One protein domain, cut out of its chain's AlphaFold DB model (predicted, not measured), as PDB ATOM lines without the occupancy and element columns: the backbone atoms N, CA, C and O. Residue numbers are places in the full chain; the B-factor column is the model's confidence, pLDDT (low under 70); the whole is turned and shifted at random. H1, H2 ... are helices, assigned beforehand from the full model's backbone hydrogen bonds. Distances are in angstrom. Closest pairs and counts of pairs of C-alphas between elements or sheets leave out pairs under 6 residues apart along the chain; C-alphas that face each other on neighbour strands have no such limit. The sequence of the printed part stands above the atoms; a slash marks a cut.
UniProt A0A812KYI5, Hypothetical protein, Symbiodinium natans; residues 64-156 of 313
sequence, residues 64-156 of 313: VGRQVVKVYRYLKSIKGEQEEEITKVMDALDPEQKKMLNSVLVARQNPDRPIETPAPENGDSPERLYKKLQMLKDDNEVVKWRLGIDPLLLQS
ATOM      1  N   VAL A  64     -10.995 -29.547 -32.781       90.62
ATOM      2  CA  VAL A  64     -11.950 -28.435 -32.924       90.62
ATOM      3  C   VAL A  64     -13.308 -28.803 -32.333       90.62
ATOM      4  O   VAL A  64     -13.799 -28.096 -31.452       90.62
ATOM      5  N   GLY A  65     -13.907 -29.923 -32.741       90.38
ATOM      6  CA  GLY A  65     -15.180 -30.347 -32.159       90.38
ATOM      7  C   GLY A  65     -15.051 -30.786 -30.700       90.38
ATOM      8  O   GLY A  65     -15.913 -30.454 -29.887       90.38
ATOM      9  N   ARG A  66     -13.932 -31.401 -30.291       90.44
ATOM     10  CA  ARG A  66     -13.670 -31.665 -28.860       90.44
ATOM     11  C   ARG A  66     -13.663 -30.378 -28.033       90.44
ATOM     12  O   ARG A  66     -14.238 -30.349 -26.945       90.44
ATOM     13  N   GLN A  67     -13.092 -29.292 -28.559       91.19
ATOM     14  CA  GLN A  67     -13.146 -27.981 -27.914       91.19
ATOM     15  C   GLN A  67     -14.586 -27.461 -27.793       91.19
ATOM     16  O   GLN A  67     -14.951 -26.928 -26.745       91.19
ATOM     17  N   VAL A  68     -15.427 -27.665 -28.812       93.44
ATOM     18  CA  VAL A  68     -16.858 -27.315 -28.754       93.44
ATOM     19  C   VAL A  68     -17.569 -28.065 -27.629       93.44
ATOM     20  O   VAL A  68     -18.325 -27.452 -26.876       93.44
ATOM     21  N   VAL A  69     -17.306 -29.364 -27.455       92.25
ATOM     22  CA  VAL A  69     -17.916 -30.138 -26.362       92.25
ATOM     23  C   VAL A  69     -17.428 -29.660 -24.990       92.25
ATOM     24  O   VAL A  69     -18.239 -29.512 -24.070       92.25
ATOM     25  N   LYS A  70     -16.133 -29.344 -24.847       91.94
ATOM     26  CA  LYS A  70     -15.581 -28.751 -23.616       91.94
ATOM     27  C   LYS A  70     -16.256 -27.426 -23.277       91.94
ATOM     28  O   LYS A  70     -16.683 -27.233 -22.140       91.94
ATOM     29  N   VAL A  71     -16.418 -26.546 -24.266       93.44
ATOM     30  CA  VAL A  71     -17.120 -25.273 -24.078       93.44
ATOM     31  C   VAL A  71     -18.587 -25.493 -23.729       93.44
ATOM     32  O   VAL A  71     -19.070 -24.875 -22.788       93.44
ATOM     33  N   TYR A  72     -19.292 -26.405 -24.398       93.75
ATOM     34  CA  TYR A  72     -20.673 -26.735 -24.037       93.75
ATOM     35  C   TYR A  72     -20.797 -27.158 -22.565       93.75
ATOM     36  O   TYR A  72     -21.671 -26.672 -21.848       93.75
ATOM     37  N   ARG A  73     -19.904 -28.033 -22.088       91.19
ATOM     38  CA  ARG A  73     -19.889 -28.480 -20.687       91.19
ATOM     39  C   ARG A  73     -19.595 -27.348 -19.715       91.19
ATOM     40  O   ARG A  73     -20.242 -27.277 -18.675       91.19
ATOM     41  N   TYR A  74     -18.664 -26.468 -20.071       91.50
ATOM     42  CA  TYR A  74     -18.363 -25.272 -19.295       91.50
ATOM     43  C   TYR A  74     -19.581 -24.351 -19.185       91.50
ATOM     44  O   TYR A  74     -19.997 -23.979 -18.094       91.50
ATOM     45  N   LEU A  75     -20.238 -24.063 -20.309       91.19
ATOM     46  CA  LEU A  75     -21.461 -23.261 -20.324       91.19
ATOM     47  C   LEU A  75     -22.593 -23.915 -19.517       91.19
ATOM     48  O   LEU A  75     -23.383 -23.217 -18.892       91.19
ATOM     49  N   LYS A  76     -22.664 -25.252 -19.494       89.94
ATOM     50  CA  LYS A  76     -23.625 -26.016 -18.685       89.94
ATOM     51  C   LYS A  76     -23.299 -25.995 -17.184       89.94
ATOM     52  O   LYS A  76     -24.214 -26.156 -16.378       89.94
ATOM     53  N   SER A  77     -22.026 -25.862 -16.796       89.44
ATOM     54  CA  SER A  77     -21.610 -25.825 -15.384       89.44
ATOM     55  C   SER A  77     -21.755 -24.439 -14.756       89.44
ATOM     56  O   SER A  77     -21.945 -24.347 -13.541       89.44
ATOM     57  N   ILE A  78     -21.725 -23.384 -15.573       88.62
ATOM     58  CA  ILE A  78     -22.050 -22.019 -15.161       88.62
ATOM     59  C   ILE A  78     -23.510 -21.961 -14.681       88.62
ATOM     60  O   ILE A  78     -24.443 -22.320 -15.399       88.62
ATOM     61  N   LYS A  79     -23.724 -21.488 -13.448       78.56
ATOM     62  CA  LYS A  79     -25.055 -21.277 -12.858       78.56
ATOM     63  C   LYS A  79     -25.311 -19.781 -12.673       78.56
ATOM     64  O   LYS A  79     -24.783 -19.223 -11.723       78.56
ATOM     65  N   GLY A  80     -26.183 -19.192 -13.498       62.19
ATOM     66  CA  GLY A  80     -26.763 -17.852 -13.290       62.19
ATOM     67  C   GLY A  80     -25.787 -16.667 -13.405       62.19
ATOM     68  O   GLY A  80     -24.658 -16.723 -12.943       62.19
ATOM     69  N   GLU A  81     -26.251 -15.586 -14.039       59.91
ATOM     70  CA  GLU A  81     -25.695 -14.210 -14.036       59.91
ATOM     71  C   GLU A  81     -24.225 -13.985 -14.455       59.91
ATOM     72  O   GLU A  81     -23.747 -12.855 -14.428       59.91
ATOM     73  N   GLN A  82     -23.509 -14.998 -14.945       81.38
ATOM     74  CA  GLN A  82     -22.172 -14.829 -15.535       81.38
ATOM     75  C   GLN A  82     -22.235 -14.509 -17.043       81.38
ATOM     76  O   GLN A  82     -21.545 -15.126 -17.856       81.38
ATOM     77  N   GLU A  83     -23.081 -13.554 -17.446       81.31
ATOM     78  CA  GLU A  83     -23.271 -13.183 -18.863       81.31
ATOM     79  C   GLU A  83     -21.972 -12.707 -19.534       81.31
ATOM     80  O   GLU A  83     -21.715 -13.034 -20.697       81.31
ATOM     81  N   GLU A  84     -21.113 -11.999 -18.791       86.00
ATOM     82  CA  GLU A  84     -19.797 -11.563 -19.274       86.00
ATOM     83  C   GLU A  84     -18.874 -12.752 -19.575       86.00
ATOM     84  O   GLU A  84     -18.145 -12.759 -20.568       86.00
ATOM     85  N   GLU A  85     -18.927 -13.789 -18.741       87.44
ATOM     86  CA  GLU A  85     -18.097 -14.984 -18.876       87.44
ATOM     87  C   GLU A  85     -18.549 -15.850 -20.054       87.44
ATOM     88  O   GLU A  85     -17.722 -16.289 -20.857       87.44
ATOM     89  N   ILE A  86     -19.865 -16.015 -20.211       87.31
ATOM     90  CA  ILE A  86     -20.469 -16.687 -21.366       87.31
ATOM     91  C   ILE A  86     -20.070 -15.962 -22.653       87.31
ATOM     92  O   ILE A  86     -19.584 -16.600 -23.586       87.31
ATOM     93  N   THR A  87     -20.214 -14.634 -22.690       88.44
ATOM     94  CA  THR A  87     -19.838 -13.817 -23.855       88.44
ATOM     95  C   THR A  87     -18.361 -13.989 -24.194       88.44
ATOM     96  O   THR A  87     -18.028 -14.279 -25.340       88.44
ATOM     97  N   LYS A  88     -17.471 -13.924 -23.196       90.88
ATOM     98  CA  LYS A  88     -16.026 -14.105 -23.389       90.88
ATOM     99  C   LYS A  88     -15.673 -15.474 -23.970       90.88
ATOM    100  O   LYS A  88     -14.823 -15.563 -24.856       90.88
ATOM    101  N   VAL A  89     -16.301 -16.542 -23.475       91.69
ATOM    102  CA  VAL A  89     -16.071 -17.902 -23.983       91.69
ATOM    103  C   VAL A  89     -16.606 -18.053 -25.402       91.69
ATOM    104  O   VAL A  89     -15.917 -18.614 -26.251       91.69
ATOM    105  N   MET A  90     -17.798 -17.519 -25.678       90.75
ATOM    106  CA  MET A  90     -18.369 -17.533 -27.021       90.75
ATOM    107  C   MET A  90     -17.489 -16.753 -27.995       90.75
ATOM    108  O   MET A  90     -17.215 -17.256 -29.077       90.75
ATOM    109  N   ASP A  91     -16.987 -15.573 -27.629       93.44
ATOM    110  CA  ASP A  91     -16.151 -14.736 -28.496       93.44
ATOM    111  C   ASP A  91     -14.780 -15.329 -28.810       93.44
ATOM    112  O   ASP A  91     -14.232 -15.045 -29.877       93.44
ATOM    113  N   ALA A  92     -14.263 -16.195 -27.938       93.88
ATOM    114  CA  ALA A  92     -13.016 -16.917 -28.162       93.88
ATOM    115  C   ALA A  92     -13.129 -18.037 -29.215       93.88
ATOM    116  O   ALA A  92     -12.103 -18.521 -29.691       93.88
ATOM    117  N   LEU A  93     -14.346 -18.458 -29.572       94.12
ATOM    118  CA  LEU A  93     -14.574 -19.485 -30.586       94.12
ATOM    119  C   LEU A  93     -14.507 -18.913 -32.003       94.12
ATOM    120  O   LEU A  93     -15.033 -17.831 -32.290       94.12
ATOM    121  N   ASP A  94     -13.932 -19.688 -32.919       95.94
ATOM    122  CA  ASP A  94     -13.991 -19.370 -34.342       95.94
ATOM    123  C   ASP A  94     -15.433 -19.511 -34.901       95.94
ATOM    124  O   ASP A  94     -16.320 -20.082 -34.249       95.94
ATOM    125  N   PRO A  95     -15.728 -18.971 -36.101       95.44
ATOM    126  CA  PRO A  95     -17.077 -19.020 -36.666       95.44
ATOM    127  C   PRO A  95     -17.653 -20.434 -36.850       95.44
ATOM    128  O   PRO A  95     -18.868 -20.618 -36.735       95.44
ATOM    129  N   GLU A  96     -16.815 -21.431 -37.133       93.75
ATOM    130  CA  GLU A  96     -17.244 -22.815 -37.343       93.75
ATOM    131  C   GLU A  96     -17.593 -23.487 -36.011       93.75
ATOM    132  O   GLU A  96     -18.675 -24.068 -35.871       93.75
ATOM    133  N   GLN A  97     -16.751 -23.302 -34.994       94.75
ATOM    134  CA  GLN A  97     -17.001 -23.733 -33.621       94.75
ATOM    135  C   GLN A  97     -18.269 -23.095 -33.048       94.75
ATOM    136  O   GLN A  97     -19.096 -23.797 -32.467       94.75
ATOM    137  N   LYS A  98     -18.473 -21.786 -33.260       95.38
ATOM    138  CA  LYS A  98     -19.705 -21.076 -32.865       95.38
ATOM    139  C   LYS A  98     -20.939 -21.707 -33.502       95.38
ATOM    140  O   LYS A  98     -21.929 -21.958 -32.818       95.38
ATOM    141  N   LYS A  99     -20.886 -21.993 -34.807       95.44
ATOM    142  CA  LYS A  99     -21.990 -22.638 -35.535       95.44
ATOM    143  C   LYS A  99     -22.297 -24.027 -34.966       95.44
ATOM    144  O   LYS A  99     -23.463 -24.356 -34.747       95.44
ATOM    145  N   MET A 100     -21.263 -24.824 -34.710       95.12
ATOM    146  CA  MET A 100     -21.386 -26.172 -34.158       95.12
ATOM    147  C   MET A 100     -21.957 -26.152 -32.736       95.12
ATOM    148  O   MET A 100     -22.929 -26.854 -32.459       95.12
ATOM    149  N   LEU A 101     -21.429 -25.286 -31.867       95.25
ATOM    150  CA  LEU A 101     -21.910 -25.097 -30.500       95.25
ATOM    151  C   LEU A 101     -23.364 -24.626 -30.466       95.25
ATOM    152  O   LEU A 101     -24.162 -25.180 -29.717       95.25
ATOM    153  N   ASN A 102     -23.738 -23.657 -31.305       94.81
ATOM    154  CA  ASN A 102     -25.123 -23.196 -31.401       94.81
ATOM    155  C   ASN A 102     -26.066 -24.330 -31.824       94.81
ATOM    156  O   ASN A 102     -27.142 -24.470 -31.248       94.81
ATOM    157  N   SER A 103     -25.649 -25.179 -32.771       94.62
ATOM    158  CA  SER A 103     -26.420 -26.370 -33.148       94.62
ATOM    159  C   SER A 103     -26.624 -27.306 -31.956       94.62
ATOM    160  O   SER A 103     -27.743 -27.764 -31.733       94.62
ATOM    161  N   VAL A 104     -25.572 -27.553 -31.165       94.88
ATOM    162  CA  VAL A 104     -25.661 -28.366 -29.943       94.88
ATOM    163  C   VAL A 104     -26.596 -27.711 -28.924       94.88
ATOM    164  O   VAL A 104     -27.497 -28.372 -28.420       94.88
ATOM    165  N   LEU A 105     -26.450 -26.416 -28.639       93.81
ATOM    166  CA  LEU A 105     -27.287 -25.703 -27.669       93.81
ATOM    167  C   LEU A 105     -28.774 -25.768 -28.045       93.81
ATOM    168  O   LEU A 105     -29.593 -26.161 -27.215       93.81
ATOM    169  N   VAL A 106     -29.116 -25.478 -29.305       93.81
ATOM    170  CA  VAL A 106     -30.496 -25.565 -29.816       93.81
ATOM    171  C   VAL A 106     -31.033 -26.991 -29.705       93.81
ATOM    172  O   VAL A 106     -32.162 -27.203 -29.253       93.81
ATOM    173  N   ALA A 107     -30.219 -27.981 -30.076       94.25
ATOM    174  CA  ALA A 107     -30.580 -29.389 -29.983       94.25
ATOM    175  C   ALA A 107     -30.837 -29.841 -28.537       94.25
ATOM    176  O   ALA A 107     -31.714 -30.670 -28.295       94.25
ATOM    177  N   ARG A 108     -30.082 -29.315 -27.572       92.75
ATOM    178  CA  ARG A 108     -30.187 -29.694 -26.157       92.75
ATOM    179  C   ARG A 108     -31.299 -28.946 -25.422       92.75
ATOM    180  O   ARG A 108     -31.843 -29.494 -24.471       92.75
ATOM    181  N   GLN A 109     -31.677 -27.755 -25.885       93.56
ATOM    182  CA  GLN A 109     -32.878 -27.048 -25.424       93.56
ATOM    183  C   GLN A 109     -34.171 -27.705 -25.927       93.56
ATOM    184  O   GLN A 109     -35.190 -27.637 -25.251       93.56
ATOM    185  N   ASN A 110     -34.118 -28.375 -27.085       93.81
ATOM    186  CA  ASN A 110     -35.262 -29.044 -27.709       93.81
ATOM    187  C   ASN A 110     -34.978 -30.546 -27.936       93.81
ATOM    188  O   ASN A 110     -34.800 -30.976 -29.087       93.81
ATOM    189  N   PRO A 111     -34.912 -31.360 -26.861       89.75
ATOM    190  CA  PRO A 111     -34.598 -32.787 -26.969       89.75
ATOM    191  C   PRO A 111     -35.651 -33.565 -27.776       89.75
ATOM    192  O   PRO A 111     -35.299 -34.486 -28.516       89.75
ATOM    193  N   ASP A 112     -36.913 -33.133 -27.713       92.06
ATOM    194  CA  ASP A 112     -38.058 -33.775 -28.373       92.06
ATOM    195  C   ASP A 112     -38.349 -33.240 -29.785       92.06
ATOM    196  O   ASP A 112     -39.420 -33.492 -30.338       92.06
ATOM    197  N   ARG A 113     -37.412 -32.500 -30.400       94.38
ATOM    198  CA  ARG A 113     -37.584 -32.026 -31.784       94.38
ATOM    199  C   ARG A 113     -37.903 -33.204 -32.732       94.38
ATOM    200  O   ARG A 113     -37.395 -34.306 -32.505       94.38
ATOM    201  N   PRO A 114     -38.679 -33.023 -33.812       95.94
ATOM    202  CA  PRO A 114     -38.981 -34.108 -34.750       95.94
ATOM    203  C   PRO A 114     -37.722 -34.782 -35.318       95.94
ATOM    204  O   PRO A 114     -36.679 -34.143 -35.473       95.94
ATOM    205  N   ILE A 115     -37.790 -36.088 -35.594       96.62
ATOM    206  CA  ILE A 115     -36.743 -36.819 -36.326       96.62
ATOM    207  C   ILE A 115     -37.213 -36.967 -37.769       96.62
ATOM    208  O   ILE A 115     -38.111 -37.755 -38.050       96.62
ATOM    209  N   GLU A 116     -36.609 -36.200 -38.671       95.81
ATOM    210  CA  GLU A 116     -36.992 -36.178 -40.088       95.81
ATOM    211  C   GLU A 116     -36.098 -37.076 -40.949       95.81
ATOM    212  O   GLU A 116     -36.526 -37.578 -41.986       95.81
ATOM    213  N   THR A 117     -34.855 -37.309 -40.515       96.38
ATOM    214  CA  THR A 117     -33.867 -38.103 -41.251       96.38
ATOM    215  C   THR A 117     -33.101 -39.045 -40.318       96.38
ATOM    216  O   THR A 117     -32.963 -38.752 -39.125       96.38
ATOM    217  N   PRO A 118     -32.554 -40.161 -40.839       96.31
ATOM    218  CA  PRO A 118     -31.683 -41.038 -40.060       96.31
ATOM    219  C   PRO A 118     -30.264 -40.472 -39.863       96.31
ATOM    220  O   PRO A 118     -29.473 -41.052 -39.118       96.31
ATOM    221  N   ALA A 119     -29.900 -39.371 -40.530       97.00
ATOM    222  CA  ALA A 119     -28.555 -38.812 -40.454       97.00
ATOM    223  C   ALA A 119     -28.298 -38.199 -39.062       97.00
ATOM    224  O   ALA A 119     -29.146 -37.446 -38.573       97.00
ATOM    225  N   PRO A 120     -27.157 -38.488 -38.410       97.12
ATOM    226  CA  PRO A 120     -26.789 -37.849 -37.149       97.12
ATOM    227  C   PRO A 120     -26.654 -36.327 -37.295       97.12
ATOM    228  O   PRO A 120     -26.096 -35.832 -38.272       97.12
ATOM    229  N   GLU A 121     -27.146 -35.586 -36.307       96.44
ATOM    230  CA  GLU A 121     -27.092 -34.123 -36.238       96.44
ATOM    231  C   GLU A 121     -26.377 -33.686 -34.958       96.44
ATOM    232  O   GLU A 121     -26.507 -34.326 -33.911       96.44
ATOM    233  N   ASN A 122     -25.629 -32.579 -35.022       96.06
ATOM    234  CA  ASN A 122     -24.917 -32.041 -33.861       96.06
ATOM    235  C   ASN A 122     -25.875 -31.838 -32.676       96.06
ATOM    236  O   ASN A 122     -26.883 -31.138 -32.791       96.06
ATOM    237  N   GLY A 123     -25.538 -32.434 -31.532       95.38
ATOM    238  CA  GLY A 123     -26.339 -32.393 -30.311       95.38
ATOM    239  C   GLY A 123     -27.409 -33.486 -30.196       95.38
ATOM    240  O   GLY A 123     -28.181 -33.466 -29.235       95.38
ATOM    241  N   ASP A 124     -27.495 -34.435 -31.135       97.31
ATOM    242  CA  ASP A 124     -28.317 -35.636 -30.951       97.31
ATOM    243  C   ASP A 124     -27.827 -36.450 -29.741       97.31
ATOM    244  O   ASP A 124     -26.645 -36.771 -29.639       97.31
ATOM    245  N   SER A 125     -28.740 -36.805 -28.833       96.50
ATOM    246  CA  SER A 125     -28.442 -37.684 -27.694       96.50
ATOM    247  C   SER A 125     -28.375 -39.159 -28.114       96.50
ATOM    248  O   SER A 125     -28.909 -39.509 -29.172       96.50
ATOM    249  N   PRO A 126     -27.813 -40.054 -27.278       96.88
ATOM    250  CA  PRO A 126     -27.844 -41.498 -27.518       96.88
ATOM    251  C   PRO A 126     -29.244 -42.053 -27.824       96.88
ATOM    252  O   PRO A 126     -29.402 -42.851 -28.743       96.88
ATOM    253  N   GLU A 127     -30.284 -41.594 -27.124       96.69
ATOM    254  CA  GLU A 127     -31.671 -42.034 -27.334       96.69
ATOM    255  C   GLU A 127     -32.219 -41.588 -28.690       96.69
ATOM    256  O   GLU A 127     -32.918 -42.336 -29.376       96.69
ATOM    257  N   ARG A 128     -31.893 -40.361 -29.102       97.06
ATOM    258  CA  ARG A 128     -32.296 -39.832 -30.405       97.06
ATOM    259  C   ARG A 128     -31.552 -40.532 -31.541       97.06
ATOM    260  O   ARG A 128     -32.166 -40.881 -32.546       97.06
ATOM    261  N   LEU A 129     -30.259 -40.778 -31.358       97.62
ATOM    262  CA  LEU A 129     -29.431 -41.548 -32.279       97.62
ATOM    263  C   LEU A 129     -29.930 -42.990 -32.411       97.62
ATOM    264  O   LEU A 129     -29.972 -43.508 -33.521       97.62
ATOM    265  N   TYR A 130     -30.396 -43.612 -31.323       96.69
ATOM    266  CA  TYR A 130     -31.038 -44.924 -31.383       96.69
ATOM    267  C   TYR A 130     -32.323 -44.907 -32.227       96.69
ATOM    268  O   TYR A 130     -32.492 -45.752 -33.103       96.69
ATOM    269  N   LYS A 131     -33.195 -43.903 -32.060       96.69
ATOM    270  CA  LYS A 131     -34.384 -43.745 -32.920       96.69
ATOM    271  C   LYS A 131     -34.011 -43.550 -34.396       96.69
ATOM    272  O   LYS A 131     -34.646 -44.133 -35.267       96.69
ATOM    273  N   LYS A 132     -32.961 -42.774 -34.688       97.50
ATOM    274  CA  LYS A 132     -32.429 -42.601 -36.054       97.50
ATOM    275  C   LYS A 132     -31.860 -43.902 -36.625       97.50
ATOM    276  O   LYS A 132     -32.105 -44.209 -37.787       97.50
ATOM    277  N   LEU A 133     -31.169 -44.693 -35.804       95.81
ATOM    278  CA  LEU A 133     -30.672 -46.021 -36.170       95.81
ATOM    279  C   LEU A 133     -31.821 -46.957 -36.588       95.81
ATOM    280  O   LEU A 133     -31.671 -47.696 -37.556       95.81
ATOM    281  N   GLN A 134     -32.975 -46.892 -35.914       94.19
ATOM    282  CA  GLN A 134     -34.169 -47.684 -36.253       94.19
ATOM    283  C   GLN A 134     -34.833 -47.280 -37.583       94.19
ATOM    284  O   GLN A 134     -35.636 -48.043 -38.114       94.19
ATOM    285  N   MET A 135     -34.521 -46.099 -38.131       95.81
ATOM    286  CA  MET A 135     -35.057 -45.640 -39.422       95.81
ATOM    287  C   MET A 135     -34.287 -46.188 -40.632       95.81
ATOM    288  O   MET A 135     -34.745 -46.021 -41.765       95.81
ATOM    289  N   LEU A 136     -33.115 -46.794 -40.414       94.81
ATOM    290  CA  LEU A 136     -32.291 -47.359 -41.482       94.81
ATOM    291  C   LEU A 136     -32.935 -48.628 -42.042       94.81
ATOM    292  O   LEU A 136     -33.490 -49.438 -41.298       94.81
ATOM    293  N   LYS A 137     -32.882 -48.791 -43.365       90.25
ATOM    294  CA  LYS A 137     -33.645 -49.835 -44.068       90.25
ATOM    295  C   LYS A 137     -32.863 -51.121 -44.266       90.25
ATOM    296  O   LYS A 137     -33.463 -52.189 -44.383       90.25
ATOM    297  N   ASP A 138     -31.543 -51.018 -44.325       87.75
ATOM    298  CA  ASP A 138     -30.669 -52.155 -44.557       87.75
ATOM    299  C   ASP A 138     -29.400 -52.111 -43.704       87.75
ATOM    300  O   ASP A 138     -29.060 -51.130 -43.038       87.75
ATOM    301  N   ASP A 139     -28.707 -53.243 -43.697       82.19
ATOM    302  CA  ASP A 139     -27.578 -53.472 -42.809       82.19
ATOM    303  C   ASP A 139     -26.314 -52.713 -43.272       82.19
ATOM    304  O   ASP A 139     -25.483 -52.358 -42.435       82.19
ATOM    305  N   ASN A 140     -26.198 -52.374 -44.565       86.19
ATOM    306  CA  ASN A 140     -25.100 -51.551 -45.082       86.19
ATOM    307  C   ASN A 140     -25.240 -50.103 -44.610       86.19
ATOM    308  O   ASN A 140     -24.252 -49.486 -44.198       86.19
ATOM    309  N   GLU A 141     -26.466 -49.571 -44.619       92.00
ATOM    310  CA  GLU A 141     -26.767 -48.268 -44.035       92.00
ATOM    311  C   GLU A 141     -26.409 -48.241 -42.544       92.00
ATOM    312  O   GLU A 141     -25.733 -47.311 -42.104       92.00
ATOM    313  N   VAL A 142     -26.772 -49.279 -41.780       90.81
ATOM    314  CA  VAL A 142     -26.434 -49.395 -40.349       90.81
ATOM    315  C   VAL A 142     -24.925 -49.383 -40.113       90.81
ATOM    316  O   VAL A 142     -24.448 -48.674 -39.223       90.81
ATOM    317  N   VAL A 143     -24.159 -50.153 -40.889       87.38
ATOM    318  CA  VAL A 143     -22.695 -50.204 -40.754       87.38
ATOM    319  C   VAL A 143     -22.081 -48.844 -41.074       87.38
ATOM    320  O   VAL A 143     -21.307 -48.322 -40.272       87.38
ATOM    321  N   LYS A 144     -22.457 -48.231 -42.204       90.94
ATOM    322  CA  LYS A 144     -21.955 -46.908 -42.599       90.94
ATOM    323  C   LYS A 144     -22.302 -45.842 -41.564       90.94
ATOM    324  O   LYS A 144     -21.460 -45.007 -41.247       90.94
ATOM    325  N   TRP A 145     -23.518 -45.892 -41.029       94.50
ATOM    326  CA  TRP A 145     -23.971 -44.993 -39.979       94.50
ATOM    327  C   TRP A 145     -23.105 -45.145 -38.728       94.50
ATOM    328  O   TRP A 145     -22.556 -44.156 -38.257       94.50
ATOM    329  N   ARG A 146     -22.883 -46.379 -38.247       92.81
ATOM    330  CA  ARG A 146     -22.057 -46.645 -37.055       92.81
ATOM    331  C   ARG A 146     -20.602 -46.214 -37.232       92.81
ATOM    332  O   ARG A 146     -20.028 -45.689 -36.290       92.81
ATOM    333  N   LEU A 147     -20.019 -46.388 -38.421       90.44
ATOM    334  CA  LEU A 147     -18.649 -45.938 -38.717       90.44
ATOM    335  C   LEU A 147     -18.478 -44.413 -38.634       90.44
ATOM    336  O   LEU A 147     -17.357 -43.941 -38.466       90.44
ATOM    337  N   GLY A 148     -19.569 -43.652 -38.765       91.56
ATOM    338  CA  GLY A 148     -19.573 -42.198 -38.622       91.56
ATOM    339  C   GLY A 148     -19.758 -41.697 -37.187       91.56
ATOM    340  O   GLY A 148     -19.767 -40.487 -36.987       91.56
ATOM    341  N   ILE A 149     -19.934 -42.582 -36.202       93.44
ATOM    342  CA  ILE A 149     -20.168 -42.214 -34.800       93.44
ATOM    343  C   ILE A 149     -18.910 -42.484 -33.969       93.44
ATOM    344  O   ILE A 149     -18.259 -43.517 -34.131       93.44
ATOM    345  N   ASP A 150     -18.596 -41.575 -33.045       92.00
ATOM    346  CA  ASP A 150     -17.505 -41.760 -32.086       92.00
ATOM    347  C   ASP A 150     -17.693 -43.048 -31.244       92.00
ATOM    348  O   ASP A 150     -18.812 -43.329 -30.800       92.00
ATOM    349  N   PRO A 151     -16.632 -43.840 -30.986       90.62
ATOM    350  CA  PRO A 151     -16.741 -45.082 -30.221       90.62
ATOM    351  C   PRO A 151     -17.344 -44.937 -28.817       90.62
ATOM    352  O   PRO A 151     -18.101 -45.813 -28.399       90.62
ATOM    353  N   LEU A 152     -17.059 -43.846 -28.094       90.88
ATOM    354  CA  LEU A 152     -17.628 -43.625 -26.758       90.88
ATOM    355  C   LEU A 152     -19.131 -43.357 -26.851       90.88
ATOM    356  O   LEU A 152     -19.920 -43.865 -26.053       90.88
ATOM    357  N   LEU A 153     -19.552 -42.621 -27.879       93.31
ATOM    358  CA  LEU A 153     -20.966 -42.385 -28.143       93.31
ATOM    359  C   LEU A 153     -21.693 -43.656 -28.599       93.31
ATOM    360  O   LEU A 153     -22.832 -43.884 -28.194       93.31
ATOM    361  N   LEU A 154     -21.043 -44.513 -29.394       93.19
ATOM    362  CA  LEU A 154     -21.573 -45.836 -29.737       93.19
ATOM    363  C   LEU A 154     -21.813 -46.690 -28.492       93.19
ATOM    364  O   LEU A 154     -22.835 -47.372 -28.432       93.19
ATOM    365  N   GLN A 155     -20.927 -46.625 -27.493       91.75
ATOM    366  CA  GLN A 155     -21.138 -47.303 -26.214       91.75
ATOM    367  C   GLN A 155     -22.362 -46.740 -25.476       91.75
ATOM    368  O   GLN A 155     -23.190 -47.506 -24.984       91.75
ATOM    369  N   SER A 156     -22.546 -45.417 -25.451       93.75
ATOM    370  CA  SER A 156     -23.759 -44.809 -24.885       93.75
ATOM    371  C   SER A 156     -25.033 -45.245 -25.618       93.75
ATOM    372  O   SER A 156     -26.037 -45.545 -24.975       93.75
TER     373      SER A 156
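What this domain is: This is residues 64 to 156 of the 313 residues of the protein "Hypothetical protein" of Symbiodinium natans (UniProt A0A812KYI5). Two small, loosely packed lobes of helices lie end to end, H1 to H3 in one and H4 to H6 in the other, joined by the long stretch 110 to 125. The printed part has 93 residues, 61 of them in six named helices, in order H1 to H6, with no named strand; its class is all helix, and it is loose, with a radius of gyration of the C-alphas of 15.3 A and spans of 49 by 25 by 23 A.

How they stand to each other: H1, residues 64 to 77, touches H3, residues 95 to 109, at Val 68 and Leu 101, closest C-alphas 5.8 A. H2, residues 83 to 91, is close but not clearly touching H1, closest C-alphas Leu 75 and Ile 86, 6.7 A. H4, residues 126 to 133, only just touches H6, residues 151 to 156, with 3 pairs of C-alphas within 8 A, closest Pro 126 and Ser 156, 5.9 A. H5, residues 139 to 147, is close but not clearly touching H4, closest C-alphas Leu 133 and Val 142, 6.8 A. H3 and H4 are apart. In all six helices every O i to N i+4 pair is within hydrogen-bond range.

Where its parts are: H1, 20.2 A long, begins at C-alpha 64 (-11.950, -28.435, -32.924); H3 is 21.0 A. H6 ends at C-alpha 156 (-23.759, -44.809, -24.885).

The domain as a whole: The printed part has no cut. The H3 to H4 link is long. Residues 80 to 81 are under pLDDT 70.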